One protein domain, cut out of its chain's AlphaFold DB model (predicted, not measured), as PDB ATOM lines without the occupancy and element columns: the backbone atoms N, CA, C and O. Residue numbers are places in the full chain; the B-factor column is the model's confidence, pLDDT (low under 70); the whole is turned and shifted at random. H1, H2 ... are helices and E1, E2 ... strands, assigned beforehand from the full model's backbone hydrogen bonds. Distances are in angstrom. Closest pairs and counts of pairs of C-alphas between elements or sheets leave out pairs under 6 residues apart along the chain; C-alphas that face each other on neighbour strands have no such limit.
ATOM      1  N   MET A   2     266.529 148.356 233.823       96.25
ATOM      2  CA  MET A   2     266.869 148.248 232.406       96.25
ATOM      3  C   MET A   2     265.724 147.619 231.618       96.25
ATOM      4  O   MET A   2     265.093 146.670 232.089       96.25
ATOM      5  N   THR A   3     265.499 148.118 230.409       96.62
ATOM      6  CA  THR A   3     264.629 147.500 229.412       96.62
ATOM      7  C   THR A   3     265.438 147.183 228.159       96.62
ATOM      8  O   THR A   3     266.269 147.978 227.721       96.62
ATOM      9  N   GLU A   4     265.211 146.006 227.590       97.75
ATOM     10  CA  GLU A   4     265.895 145.539 226.384       97.75
ATOM     11  C   GLU A   4     264.889 145.029 225.357       97.75
ATOM     12  O   GLU A   4     263.890 144.409 225.722       97.75
ATOM     13  N   ALA A   5     265.197 145.221 224.078       97.94
ATOM     14  CA  ALA A   5     264.602 144.477 222.980       97.94
ATOM     15  C   ALA A   5     265.491 143.281 222.626       97.94
ATOM     16  O   ALA A   5     266.701 143.421 222.446       97.94
ATOM     17  N   ILE A   6     264.883 142.103 222.499       98.19
ATOM     18  CA  ILE A   6     265.495 140.912 221.914       98.19
ATOM     19  C   ILE A   6     264.797 140.634 220.586       98.19
ATOM     20  O   ILE A   6     263.596 140.355 220.555       98.19
ATOM     21  N   TYR A   7     265.548 140.713 219.494       97.19
ATOM     22  CA  TYR A   7     265.052 140.485 218.138       97.19
ATOM     23  C   TYR A   7     265.055 138.988 217.788       97.19
ATOM     24  O   TYR A   7     265.714 138.177 218.444       97.19
ATOM     25  N   ARG A   8     264.331 138.596 216.727       96.81
ATOM     26  CA  ARG A   8     264.234 137.186 216.286       96.81
ATOM     27  C   ARG A   8     265.583 136.564 215.898       96.81
ATOM     28  O   ARG A   8     265.725 135.348 215.976       96.81
ATOM     29  N   ASP A   9     266.551 137.377 215.487       96.19
ATOM     30  CA  ASP A   9     267.925 136.959 215.175       96.19
ATOM     31  C   ASP A   9     268.801 136.756 216.432       96.19
ATOM     32  O   ASP A   9     269.954 136.343 216.324       96.19
ATOM     33  N   GLY A  10     268.259 137.022 217.626       96.31
ATOM     34  CA  GLY A  10     268.961 136.939 218.904       96.31
ATOM     35  C   GLY A  10     269.736 138.201 219.284       96.31
ATOM     36  O   GLY A  10     270.311 138.241 220.376       96.31
ATOM     37  N   ARG A  11     269.751 139.241 218.438       96.88
ATOM     38  CA  ARG A  11     270.352 140.535 218.778       96.88
ATOM     39  C   ARG A  11     269.619 141.141 219.973       96.88
ATOM     40  O   ARG A  11     268.398 141.039 220.084       96.88
ATOM     41  N   ARG A  12     270.380 141.782 220.860       97.31
ATOM     42  CA  ARG A  12     269.862 142.500 222.029       97.31
ATOM     43  C   ARG A  12     270.206 143.974 221.914       97.31
ATOM     44  O   ARG A  12     271.316 144.311 221.508       97.31
ATOM     45  N   GLU A  13     269.263 144.824 222.281       96.44
ATOM     46  CA  GLU A  13     269.411 146.274 222.270       96.44
ATOM     47  C   GLU A  13     268.830 146.848 223.557       96.44
ATOM     48  O   GLU A  13     267.690 146.550 223.918       96.44
ATOM     49  N   VAL A  14     269.622 147.645 224.272       96.81
ATOM     50  CA  VAL A  14     269.152 148.355 225.464       96.81
ATOM     51  C   VAL A  14     268.288 149.522 225.004       96.81
ATOM     52  O   VAL A  14     268.770 150.389 224.284       96.81
ATOM     53  N   LEU A  15     267.029 149.551 225.437       95.50
ATOM     54  CA  LEU A  15     266.098 150.631 225.105       95.50
ATOM     55  C   LEU A  15     266.155 151.744 226.149       95.50
ATOM     56  O   LEU A  15     266.137 152.928 225.831       95.50
ATOM     57  N   THR A  16     266.199 151.375 227.427       93.88
ATOM     58  CA  THR A  16     266.291 152.333 228.528       93.88
ATOM     59  C   THR A  16     267.128 151.739 229.642       93.88
ATOM     60  O   THR A  16     266.940 150.586 230.035       93.88
ATOM     61  N   PHE A  17     268.033 152.546 230.184       94.94
ATOM     62  CA  PHE A  17     268.843 152.192 231.335       94.94
ATOM     63  C   PHE A  17     268.838 153.347 232.329       94.94
ATOM     64  O   PHE A  17     269.235 154.461 232.006       94.94
ATOM     65  N   VAL A  18     268.371 153.060 233.539       93.44
ATOM     66  CA  VAL A  18     268.442 153.966 234.683       93.44
ATOM     67  C   VAL A  18     269.354 153.294 235.696       93.44
ATOM     68  O   VAL A  18     268.963 152.302 236.322       93.44
ATOM     69  N   ASP A  19     270.575 153.798 235.810       92.69
ATOM     70  CA  ASP A  19     271.636 153.241 236.649       92.69
ATOM     71  C   ASP A  19     271.293 153.317 238.144       92.69
ATOM     72  O   ASP A  19     271.496 152.344 238.867       92.69
ATOM     73  N   ASN A  20     270.683 154.421 238.582       89.62
ATOM     74  CA  ASN A  20     270.303 154.670 239.970       89.62
ATOM     75  C   ASN A  20     268.797 154.940 240.126       89.62
ATOM     76  O   ASN A  20     268.368 156.019 240.535       89.62
ATOM     77  N   PHE A  21     267.972 153.954 239.772       90.00
ATOM     78  CA  PHE A  21     266.519 154.058 239.924       90.00
ATOM     79  C   PHE A  21     266.117 154.218 241.400       90.00
ATOM     80  O   PHE A  21     266.518 153.409 242.235       90.00
ATOM     81  N   GLN A  22     265.284 155.218 241.701       88.38
ATOM     82  CA  GLN A  22     264.713 155.450 243.029       88.38
ATOM     83  C   GLN A  22     263.193 155.259 242.976       88.38
ATOM     84  O   GLN A  22     262.518 155.834 242.123       88.38
ATOM     85  N   TRP A  23     262.642 154.431 243.867       83.44
ATOM     86  CA  TRP A  23     261.229 154.026 243.822       83.44
ATOM     87  C   TRP A  23     260.248 155.182 244.081       83.44
ATOM     88  O   TRP A  23     259.091 155.123 243.652       83.44
ATOM     89  N   ASP A  24     260.701 156.222 244.779       86.62
ATOM     90  CA  ASP A  24     259.960 157.446 245.072       86.62
ATOM     91  C   ASP A  24     259.951 158.432 243.888       86.62
ATOM     92  O   ASP A  24     259.105 159.326 243.847       86.62
ATOM     93  N   PHE A  25     260.815 158.229 242.887       88.69
ATOM     94  CA  PHE A  25     260.869 159.016 241.658       88.69
ATOM     95  C   PHE A  25     260.493 158.179 240.426       88.69
ATOM     96  O   PHE A  25     261.334 157.616 239.723       88.69
ATOM     97  N   GLN A  26     259.193 158.128 240.136       89.50
ATOM     98  CA  GLN A  26     258.643 157.423 238.977       89.50
ATOM     99  C   GLN A  26     258.269 158.431 237.886       89.50
ATOM    100  O   GLN A  26     257.326 159.204 238.044       89.50
ATOM    101  N   THR A  27     259.017 158.423 236.781       89.50
ATOM    102  CA  THR A  27     258.805 159.309 235.629       89.50
ATOM    103  C   THR A  27     258.703 158.517 234.328       89.50
ATOM    104  O   THR A  27     259.149 157.370 234.248       89.50
ATOM    105  N   THR A  28     258.134 159.141 233.300       91.62
ATOM    106  CA  THR A  28     258.112 158.605 231.937       91.62
ATOM    107  C   THR A  28     259.331 159.114 231.178       91.62
ATOM    108  O   THR A  28     259.520 160.322 231.049       91.62
ATOM    109  N   TYR A  29     260.126 158.198 230.629       90.56
ATOM    110  CA  TYR A  29     261.189 158.519 229.678       90.56
ATOM    111  C   TYR A  29     260.610 158.428 228.265       90.56
ATOM    112  O   TYR A  29     260.159 157.362 227.847       90.56
ATOM    113  N   ILE A  30     260.551 159.562 227.568       93.19
ATOM    114  CA  ILE A  30     259.964 159.671 226.230       93.19
ATOM    115  C   ILE A  30     261.113 159.729 225.224       93.19
ATOM    116  O   ILE A  30     262.004 160.562 225.368       93.19
ATOM    117  N   PHE A  31     261.097 158.842 224.231       92.62
ATOM    118  CA  PHE A  31     262.038 158.904 223.115       92.62
ATOM    119  C   PHE A  31     261.685 160.065 222.188       92.62
ATOM    120  O   PHE A  31     260.505 160.348 221.977       92.62
ATOM    121  N   GLU A  32     262.694 160.693 221.593       91.12
ATOM    122  CA  GLU A  32     262.461 161.620 220.487       91.12
ATOM    123  C   GLU A  32     261.986 160.848 219.247       91.12
ATOM    124  O   GLU A  32     262.349 159.685 219.047       91.12
ATOM    125  N   ASP A  33     261.178 161.496 218.405       82.81
ATOM    126  CA  ASP A  33     260.463 160.845 217.296       82.81
ATOM    127  C   ASP A  33     261.393 160.055 216.352       82.81
ATOM    128  O   ASP A  33     261.048 158.973 215.862       82.81
ATOM    129  N   GLU A  34     262.604 160.565 216.115       85.31
ATOM    130  CA  GLU A  34     263.549 159.990 215.154       85.31
ATOM    131  C   GLU A  34     264.347 158.805 215.713       85.31
ATOM    132  O   GLU A  34     264.812 157.959 214.946       85.31
ATOM    133  N   VAL A  35     264.452 158.704 217.040       86.69
ATOM    134  CA  VAL A  35     265.232 157.669 217.742       86.69
ATOM    135  C   VAL A  35     264.353 156.684 218.510       86.69
ATOM    136  O   VAL A  35     264.852 155.689 219.031       86.69
ATOM    137  N   ALA A  36     263.034 156.908 218.550       92.94
ATOM    138  CA  ALA A  36     262.075 155.967 219.114       92.94
ATOM    139  C   ALA A  36     262.231 154.580 218.454       92.94
ATOM    140  O   ALA A  36     262.140 154.498 217.228       92.94
ATOM    141  N   PRO A  37     262.465 153.489 219.203       93.56
ATOM    142  CA  PRO A  37     262.775 152.184 218.619       93.56
ATOM    143  C   PRO A  37     261.687 151.662 217.667       93.56
ATOM    144  O   PRO A  37     260.512 151.597 218.029       93.56
ATOM    145  N   LEU A  38     262.084 151.230 216.465       94.88
ATOM    146  CA  LEU A  38     261.218 150.459 215.567       94.88
ATOM    147  C   LEU A  38     261.382 148.975 215.892       94.88
ATOM    148  O   LEU A  38     262.449 148.391 215.703       94.88
ATOM    149  N   LEU A  39     260.317 148.372 216.413       95.50
ATOM    150  CA  LEU A  39     260.325 147.002 216.915       95.50
ATOM    151  C   LEU A  39     259.575 146.092 215.925       95.50
ATOM    152  O   LEU A  39     258.345 146.135 215.890       95.50
ATOM    153  N   PRO A  40     260.272 145.277 215.110       96.19
ATOM    154  CA  PRO A  40     259.624 144.365 214.174       96.19
ATOM    155  C   PRO A  40     258.869 143.252 214.910       96.19
ATOM    156  O   PRO A  40     259.131 142.948 216.082       96.19
ATOM    157  N   GLU A  41     257.951 142.598 214.201       95.12
ATOM    158  CA  GLU A  41     257.149 141.506 214.748       95.12
ATOM    159  C   GLU A  41     258.023 140.393 215.359       95.12
ATOM    160  O   GLU A  41     258.996 139.915 214.771       95.12
ATOM    161  N   GLY A  42     257.644 139.944 216.557       95.62
ATOM    162  CA  GLY A  42     258.372 138.923 217.303       95.62
ATOM    163  C   GLY A  42     259.540 139.449 218.133       95.62
ATOM    164  O   GLY A  42     260.255 138.635 218.714       95.62
ATOM    165  N   THR A  43     259.719 140.768 218.225       97.50
ATOM    166  CA  THR A  43     260.588 141.375 219.240       97.50
ATOM    167  C   THR A  43     260.050 141.086 220.642       97.50
ATOM    168  O   THR A  43     258.858 141.249 220.907       97.50
ATOM    169  N   VAL A  44     260.928 140.667 221.552       97.38
ATOM    170  CA  VAL A  44     260.611 140.437 222.966       97.38
ATOM    171  C   VAL A  44     261.184 141.574 223.796       97.38
ATOM    172  O   VAL A  44     262.380 141.841 223.730       97.38
ATOM    173  N   ILE A  45     260.344 142.209 224.613       96.88
ATOM    174  CA  ILE A  45     260.798 143.197 225.592       96.88
ATOM    175  C   ILE A  45     261.121 142.498 226.907       96.88
ATOM    176  O   ILE A  45     260.279 141.798 227.474       96.88
ATOM    177  N   VAL A  46     262.337 142.704 227.401       97.06
ATOM    178  CA  VAL A  46     262.814 142.177 228.680       97.06
ATOM    179  C   VAL A  46     262.995 143.327 229.654       97.06
ATOM    180  O   VAL A  46     263.601 144.342 229.323       97.06
ATOM    181  N   VAL A  47     262.481 143.157 230.870       96.69
ATOM    182  CA  VAL A  47     262.640 144.117 231.963       96.69
ATOM    183  C   VAL A  47     263.527 143.490 233.027       96.69
ATOM    184  O   VAL A  47     263.208 142.424 233.549       96.69
ATOM    185  N   THR A  48     264.622 144.169 233.359       96.19
ATOM    186  CA  THR A  48     265.521 143.790 234.450       96.19
ATOM    187  C   THR A  48     265.496 144.866 235.529       96.19
ATOM    188  O   THR A  48     265.788 146.040 235.279       96.19
ATOM    189  N   SER A  49     265.176 144.448 236.748       93.94
ATOM    190  CA  SER A  49     265.211 145.291 237.942       93.94
ATOM    191  C   SER A  49     266.219 144.722 238.928       93.94
ATOM    192  O   SER A  49     266.390 143.507 239.013       93.94
ATOM    193  N   TRP A  50     266.885 145.611 239.658       92.50
ATOM    194  CA  TRP A  50     267.824 145.254 240.714       92.50
ATOM    195  C   TRP A  50     267.266 145.757 242.035       92.50
ATOM    196  O   TRP A  50     266.892 146.923 242.138       92.50
ATOM    197  N   HIS A  51     267.230 144.870 243.022       89.81
ATOM    198  CA  HIS A  51     266.785 145.164 244.376       89.81
ATOM    199  C   HIS A  51     267.995 145.113 245.303       89.81
ATOM    200  O   HIS A  51     268.680 144.092 245.378       89.81
ATOM    201  N   ASP A  52     268.273 146.222 245.986       89.88
ATOM    202  CA  ASP A  52     269.363 146.316 246.954       89.88
ATOM    203  C   ASP A  52     268.855 145.977 248.360       89.88
ATOM    204  O   ASP A  52     268.312 146.827 249.070       89.88
ATOM    205  N   ASN A  53     269.049 144.716 248.754       90.19
ATOM    206  CA  ASN A  53     268.717 144.220 250.088       90.19
ATOM    207  C   ASN A  53     269.908 144.290 251.068       90.19
ATOM    208  O   ASN A  53     269.954 143.537 252.041       90.19
ATOM    209  N   THR A  54     270.918 145.126 250.815       91.56
ATOM    210  CA  THR A  54     272.027 145.311 251.762       91.56
ATOM    211  C   THR A  54     271.574 146.087 253.003       91.56
ATOM    212  O   THR A  54     270.625 146.868 252.964       91.56
ATOM    213  N   ALA A  55     272.277 145.896 254.125       93.19
ATOM    214  CA  ALA A  55     272.020 146.632 255.368       93.19
ATOM    215  C   ALA A  55     272.417 148.121 255.294       93.19
ATOM    216  O   ALA A  55     272.101 148.884 256.203       93.19
ATOM    217  N   GLU A  56     273.135 148.523 254.241       94.00
ATOM    218  CA  GLU A  56     273.584 149.902 254.022       94.00
ATOM    219  C   GLU A  56     272.545 150.744 253.271       94.00
ATOM    220  O   GLU A  56     272.629 151.970 253.302       94.00
ATOM    221  N   ASN A  57     271.548 150.114 252.636       90.31
ATOM    222  CA  ASN A  57     270.480 150.811 251.932       90.31
ATOM    223  C   ASN A  57     269.467 151.411 252.931       90.31
ATOM    224  O   ASN A  57     268.669 150.666 253.505       90.31
ATOM    225  N   PRO A  58     269.410 152.745 253.119       87.62
ATOM    226  CA  PRO A  58     268.496 153.367 254.080       87.62
ATOM    227  C   PRO A  58     267.019 153.235 253.682       87.62
ATOM    228  O   PRO A  58     266.140 153.432 254.521       87.62
ATOM    229  N   ASN A  59     266.739 152.907 252.417       85.12
ATOM    230  CA  ASN A  59     265.386 152.664 251.925       85.12
ATOM    231  C   ASN A  59     264.900 151.237 252.218       85.12
ATOM    232  O   ASN A  59     263.718 150.958 252.029       85.12
ATOM    233  N   ASN A  60     265.780 150.348 252.691       88.38
ATOM    234  CA  ASN A  60     265.427 148.999 253.106       88.38
ATOM    235  C   ASN A  60     265.181 148.947 254.629       88.38
ATOM    236  O   ASN A  60     266.133 149.053 255.406       88.38
ATOM    237  N   PRO A  61     263.929 148.775 255.093       84.12
ATOM    238  CA  PRO A  61     263.611 148.821 256.518       84.12
ATOM    239  C   PRO A  61     264.117 147.608 257.317       84.12
ATOM    240  O   PRO A  61     264.291 147.735 258.529       84.12
ATOM    241  N   ASP A  62     264.330 146.445 256.685       90.31
ATOM    242  CA  ASP A  62     264.888 145.250 257.339       90.31
ATOM    243  C   ASP A  62     265.553 144.300 256.325       90.31
ATOM    244  O   ASP A  62     264.908 143.432 255.734       90.31
ATOM    245  N   ALA A  63     266.877 144.411 256.193       92.06
ATOM    246  CA  ALA A  63     267.686 143.587 255.292       92.06
ATOM    247  C   ALA A  63     267.698 142.079 255.623       92.06
ATOM    248  O   ALA A  63     268.138 141.274 254.800       92.06
ATOM    249  N   ASN A  64     267.228 141.665 256.807       92.38
ATOM    250  CA  ASN A  64     267.194 140.250 257.192       92.38
ATOM    251  C   ASN A  64     265.898 139.543 256.775       92.38
ATOM    252  O   ASN A  64     265.803 138.320 256.915       92.38
ATOM    253  N   GLN A  65     264.890 140.280 256.302       90.38
ATOM    254  CA  GLN A  65     263.633 139.686 255.862       90.38
ATOM    255  C   GLN A  65     263.717 139.218 254.418       90.38
ATOM    256  O   GLN A  65     264.290 139.870 253.548       90.38
ATOM    257  N   TRP A  66     263.075 138.083 254.149       89.19
ATOM    258  CA  TRP A  66     262.790 137.690 252.781       89.19
ATOM    259  C   TRP A  66     261.569 138.468 252.289       89.19
ATOM    260  O   TRP A  66     260.457 138.256 252.778       89.19
ATOM    261  N   ILE A  67     261.786 139.365 251.330       88.94
ATOM    262  CA  ILE A  67     260.732 140.156 250.699       88.94
ATOM    263  C   ILE A  67     260.505 139.619 249.288       88.94
ATOM    264  O   ILE A  67     261.438 139.457 248.501       88.94
ATOM    265  N   GLY A  68     259.251 139.300 248.988       89.31
ATOM    266  CA  GLY A  68     258.817 138.845 247.675       89.31
ATOM    267  C   GLY A  68     257.919 139.867 246.992       89.31
ATOM    268  O   GLY A  68     257.688 140.966 247.493       89.31
ATOM    269  N   TRP A  69     257.371 139.465 245.849       92.56
ATOM    270  CA  TRP A  69     256.384 140.274 245.147       92.56
ATOM    271  C   TRP A  69     255.091 140.430 245.957       92.56
ATOM    272  O   TRP A  69     254.587 139.459 246.528       92.56
ATOM    273  N   GLY A  70     254.511 141.629 245.931       93.06
ATOM    274  CA  GLY A  70     253.204 141.897 246.520       93.06
ATOM    275  C   GLY A  70     252.755 143.345 246.349       93.06
ATOM    276  O   GLY A  70     253.451 144.169 245.767       93.06
ATOM    277  N   ALA A  71     251.548 143.651 246.828       91.75
ATOM    278  CA  ALA A  71     250.915 144.962 246.655       91.75
ATOM    279  C   ALA A  71     251.026 145.876 247.886       91.75
ATOM    280  O   ALA A  71     250.496 146.990 247.885       91.75
ATOM    281  N   ARG A  72     251.648 145.406 248.972       89.62
ATOM    282  CA  ARG A  72     251.821 146.199 250.193       89.62
ATOM    283  C   ARG A  72     253.075 147.053 250.068       89.62
ATOM    284  O   ARG A  72     253.996 146.712 249.346       89.62
ATOM    285  N   LYS A  73     253.158 148.113 250.875       83.31
ATOM    286  CA  LYS A  73     254.353 148.976 250.942       83.31
ATOM    287  C   LYS A  73     255.648 148.255 251.334       83.31
ATOM    288  O   LYS A  73     256.713 148.815 251.144       83.31
ATOM    289  N   VAL A  74     255.534 147.089 251.965       85.75
ATOM    290  CA  VAL A  74     256.668 146.280 252.439       85.75
ATOM    291  C   VAL A  74     256.994 145.123 251.495       85.75
ATOM    292  O   VAL A  74     257.866 144.327 251.812       85.75
ATOM    293  N   ASP A  75     256.248 144.993 250.396       90.19
ATOM    294  CA  ASP A  75     256.503 144.010 249.349       90.19
ATOM    295  C   ASP A  75     257.216 144.686 248.172       90.19
ATOM    296  O   ASP A  75     257.137 145.903 248.004       90.19
ATOM    297  N   GLU A  76     257.857 143.886 247.322       90.38
ATOM    298  CA  GLU A  76     258.571 144.383 246.149       90.38
ATOM    299  C   GLU A  76     257.733 144.347 244.868       90.38
ATOM    300  O   GLU A  76     256.818 143.536 244.689       90.38
ATOM    301  N   MET A  77     258.110 145.199 243.917       92.56
ATOM    302  CA  MET A  77     257.579 145.196 242.555       92.56
ATOM    303  C   MET A  77     258.709 145.354 241.531       92.56
ATOM    304  O   MET A  77     259.744 145.958 241.793       92.56
ATOM    305  N   SER A  78     258.496 144.815 240.331       91.75
ATOM    306  CA  SER A  78     259.339 145.050 239.157       91.75
ATOM    307  C   SER A  78     258.421 145.222 237.958       91.75
ATOM    308  O   SER A  78     257.964 144.239 237.373       91.75
ATOM    309  N   ILE A  79     258.089 146.470 237.644       91.38
ATOM    310  CA  ILE A  79     257.075 146.815 236.648       91.38
ATOM    311  C   ILE A  79     257.639 147.920 235.763       91.38
ATOM    312  O   ILE A  79     258.115 148.931 236.268       91.38
ATOM    313  N   ALA A  80     257.548 147.733 234.449       93.12
ATOM    314  CA  ALA A  80     257.755 148.786 233.464       93.12
ATOM    315  C   ALA A  80     256.438 149.032 232.726       93.12
ATOM    316  O   ALA A  80     255.727 148.080 232.394       93.12
ATOM    317  N   TRP A  81     256.131 150.297 232.456       93.94
ATOM    318  CA  TRP A  81     254.980 150.692 231.652       93.94
ATOM    319  C   TRP A  81     255.473 151.199 230.303       93.94
ATOM    320  O   TRP A  81     256.355 152.053 230.251       93.94
ATOM    321  N   PHE A  82     254.893 150.684 229.220       93.94
ATOM    322  CA  PHE A  82     255.253 151.066 227.858       93.94
ATOM    323  C   PHE A  82     254.038 151.644 227.142       93.94
ATOM    324  O   PHE A  82     252.962 151.048 227.160       93.94
ATOM    325  N   ASN A  83     254.234 152.776 226.471       93.81
ATOM    326  CA  ASN A  83     253.303 153.265 225.462       93.81
ATOM    327  C   ASN A  83     253.818 152.798 224.101       93.81
ATOM    328  O   ASN A  83     254.942 153.127 223.729       93.81
ATOM    329  N   ILE A  84     253.020 151.998 223.394       92.31
ATOM    330  CA  ILE A  84     253.399 151.388 222.117       92.31
ATOM    331  C   ILE A  84     252.353 151.769 221.076       92.31
ATOM    332  O   ILE A  84     251.156 151.570 221.291       92.31
ATOM    333  N   THR A  85     252.818 152.273 219.936       93.50
ATOM    334  CA  THR A  85     251.991 152.495 218.748       93.50
ATOM    335  C   THR A  85     252.200 151.330 217.793       93.50
ATOM    336  O   THR A  85     253.324 151.062 217.376       93.50
ATOM    337  N   TYR A  86     251.120 150.634 217.445       94.56
ATOM    338  CA  TYR A  86     251.159 149.590 216.424       94.56
ATOM    339  C   TYR A  86     251.063 150.226 215.041       94.56
ATOM    340  O   TYR A  86     250.188 151.059 214.802       94.56
ATOM    341  N   LEU A  87     251.961 149.823 214.149       95.56
ATOM    342  CA  LEU A  87     252.017 150.284 212.766       95.56
ATOM    343  C   LEU A  87     251.539 149.164 211.844       95.56
ATOM    344  O   LEU A  87     251.684 147.983 212.170       95.56
ATOM    345  N   ASP A  88     250.980 149.528 210.693       96.69
ATOM    346  CA  ASP A  88     250.874 148.575 209.597       96.69
ATOM    347  C   ASP A  88     252.263 148.287 209.001       96.69
ATOM    348  O   ASP A  88     253.240 149.004 209.241       96.69
ATOM    349  N   GLN A  89     252.355 147.185 208.256       95.88
ATOM    350  CA  GLN A  89     253.629 146.702 207.733       95.88
ATOM    351  C   GLN A  89     254.250 147.670 206.715       95.88
ATOM    352  O   GLN A  89     255.461 147.865 206.731       95.88
ATOM    353  N   GLU A  90     253.434 148.290 205.859       97.25
ATOM    354  CA  GLU A  90     253.905 149.204 204.812       97.25
ATOM    355  C   GLU A  90     254.526 150.462 205.431       97.25
ATOM    356  O   GLU A  90     255.640 150.857 205.080       97.25
ATOM    357  N   TYR A  91     253.853 151.052 206.417       95.69
ATOM    358  CA  TYR A  91     254.338 152.232 207.114       95.69
ATOM    359  C   TYR A  91     255.557 151.928 207.995       95.69
ATOM    360  O   TYR A  91     256.486 152.734 208.065       95.69
ATOM    361  N   PHE A  92     255.614 150.750 208.629       95.81
ATOM    362  CA  PHE A  92     256.814 150.309 209.343       95.81
ATOM    363  C   PHE A  92     258.032 150.239 208.407       95.81
ATOM    364  O   PHE A  92     259.088 150.785 208.728       95.81
ATOM    365  N   GLU A  93     257.885 149.601 207.243       95.81
ATOM    366  CA  GLU A  93     258.955 149.476 206.244       95.81
ATOM    367  C   GLU A  93     259.403 150.839 205.709       95.81
ATOM    368  O   GLU A  93     260.604 151.070 205.548       95.81
ATOM    369  N   GLN A  94     258.461 151.768 205.509       95.62
ATOM    370  CA  GLN A  94     258.774 153.145 205.139       95.62
ATOM    371  C   GLN A  94     259.674 153.820 206.188       95.62
ATOM    372  O   GLN A  94     260.719 154.364 205.833       95.62
ATOM    373  N   LEU A  95     259.315 153.753 207.475       94.00
ATOM    374  CA  LEU A  95     260.104 154.372 208.548       94.00
ATOM    375  C   LEU A  95     261.495 153.742 208.695       94.00
ATOM    376  O   LEU A  95     262.461 154.453 208.976       94.00
ATOM    377  N   VAL A  96     261.620 152.426 208.497       93.62
ATOM    378  CA  VAL A  96     262.929 151.750 208.488       93.62
ATOM    379  C   VAL A  96     263.799 152.299 207.357       93.62
ATOM    380  O   VAL A  96     264.916 152.748 207.616       93.62
ATOM    381  N   ALA A  97     263.278 152.342 206.127       93.75
ATOM    382  CA  ALA A  97     264.018 152.848 204.972       93.75
ATOM    383  C   ALA A  97     264.417 154.327 205.133       93.75
ATOM    384  O   ALA A  97     265.538 154.715 204.797       93.75
ATOM    385  N   GLU A  98     263.525 155.153 205.691       92.19
ATOM    386  CA  GLU A  98     263.812 156.557 205.997       92.19
ATOM    387  C   GLU A  98     264.957 156.716 207.003       92.19
ATOM    388  O   GLU A  98     265.737 157.660 206.879       92.19
ATOM    389  N   ARG A  99     265.086 155.815 207.985       89.25
ATOM    390  CA  ARG A  99     266.162 155.864 208.989       89.25
ATOM    391  C   ARG A  99     267.489 155.333 208.460       89.25
ATOM    392  O   ARG A  99     268.519 155.935 208.738       89.25
ATOM    393  N   GLU A 100     267.478 154.267 207.664       87.75
ATOM    394  CA  GLU A 100     268.693 153.728 207.032       87.75
ATOM    395  C   GLU A 100     269.298 154.693 206.000       87.75
ATOM    396  O   GLU A 100     270.513 154.717 205.801       87.75
ATOM    397  N   GLY A 101     268.463 155.509 205.350       83.56
ATOM    398  CA  GLY A 101     268.896 156.524 204.390       83.56
ATOM    399  C   GLY A 101     269.442 157.814 205.012       83.56
ATOM    400  O   GLY A 101     269.980 158.652 204.282       83.56
ATOM    401  N   ARG A 102     269.309 158.011 206.332       76.12
ATOM    402  CA  ARG A 102     269.807 159.213 207.018       76.12
ATOM    403  C   ARG A 102     271.295 159.061 207.355       76.12
ATOM    404  O   ARG A 102     271.703 158.019 207.865       76.12
ATOM    405  N   PRO A 103     272.130 160.088 207.106       69.38
ATOM    406  CA  PRO A 103     273.478 160.107 207.661       69.38
ATOM    407  C   PRO A 103     273.394 160.072 209.192       69.38
ATOM    408  O   PRO A 103     272.493 160.678 209.769       69.38
ATOM    409  N   ALA A 104     274.321 159.358 209.837       60.66
ATOM    410  CA  ALA A 104     274.377 159.285 211.295       60.66
ATOM    411  C   ALA A 104     274.404 160.701 211.892       60.66
ATOM    412  O   ALA A 104     275.183 161.545 211.441       60.66
ATOM    413  N   VAL A 105     273.544 160.946 212.881       61.28
ATOM    414  CA  VAL A 105     273.546 162.194 213.647       61.28
ATOM    415  C   VAL A 105     274.884 162.272 214.389       61.28
ATOM    416  O   VAL A 105     275.272 161.338 215.090       61.28
ATOM    417  N   ASP A 106     275.641 163.341 214.146       54.16
ATOM    418  CA  ASP A 106     276.904 163.605 214.836       54.16
ATOM    419  C   ASP A 106     276.586 164.246 216.191       54.16
ATOM    420  O   ASP A 106     276.489 165.465 216.282       54.16
ATOM    421  N   ASP A 107     276.409 163.430 217.234       53.16
ATOM    422  CA  ASP A 107     276.128 163.869 218.618       53.16
ATOM    423  C   ASP A 107     277.355 164.512 219.313       53.16
ATOM    424  O   ASP A 107     277.596 164.346 220.511       53.16
ATOM    425  N   ARG A 108     278.190 165.233 218.558       45.97
ATOM    426  CA  ARG A 108     279.306 166.031 219.078       45.97
ATOM    427  C   ARG A 108     278.915 167.505 219.142       45.97
ATOM    428  O   ARG A 108     279.513 168.300 218.430       45.97
ATOM    429  N   ASP A 109     277.964 167.853 220.004       38.44
ATOM    430  CA  ASP A 109     277.776 169.216 220.530       38.44
ATOM    431  C   ASP A 109     277.162 169.178 221.940       38.44
ATOM    432  O   ASP A 109     276.138 168.486 222.135       38.44
TER     433      ASP A 109
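This is residues 2 to 109 of the 109 residues of an uncharacterized protein of Gemmatimonadetes bacterium (UniProt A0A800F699). This elongated domain has little regular structure: a small three-stranded sheet with long loops, residues 26 to 31 and 78 to 84, passing over one face, H1 at one end of the length and loops of residues 53 to 75 at the other. Residues 100 to 109, of which 100 belongs to H1, stick out. The printed part has 108 residues, with E1, E2, E3 and H1 in that order; the sheet, E2, E1, E3, is antiparallel, and the class is mixed, with 28 residues in named elements. It is loose, radius of gyration of the C-alphas 18.6 A, spanning 55 by 36 by 24 A.

Start at inner strand E1, residues 2 to 6, a hairpin with E2, residues 12 to 17; N 5 and O 13 are within hydrogen-bond range at 2.8 A. E3, residues 44 to 48, is antiparallel to E1; N 4 and O 46 are within range at 2.9 A. H1, residues 89 to 100, is not on the sheet; every O i to N i+4 pair is within range.

Find C-alpha 2 at (266.869, 148.248, 232.406); E1 runs 12.9 A, E2 13.5 A, E3 12.9 A. H1 runs 16.6 A to C-alpha 100 at (268.693, 153.728, 207.032).

The C-alphas farthest apart, Asn 64 and Gly 101, are 55.3 A apart. The printed part has no cut; the links E2 to E3 and E3 to H1 are long. Look for pLDDT under 70 at residues 103 to 109.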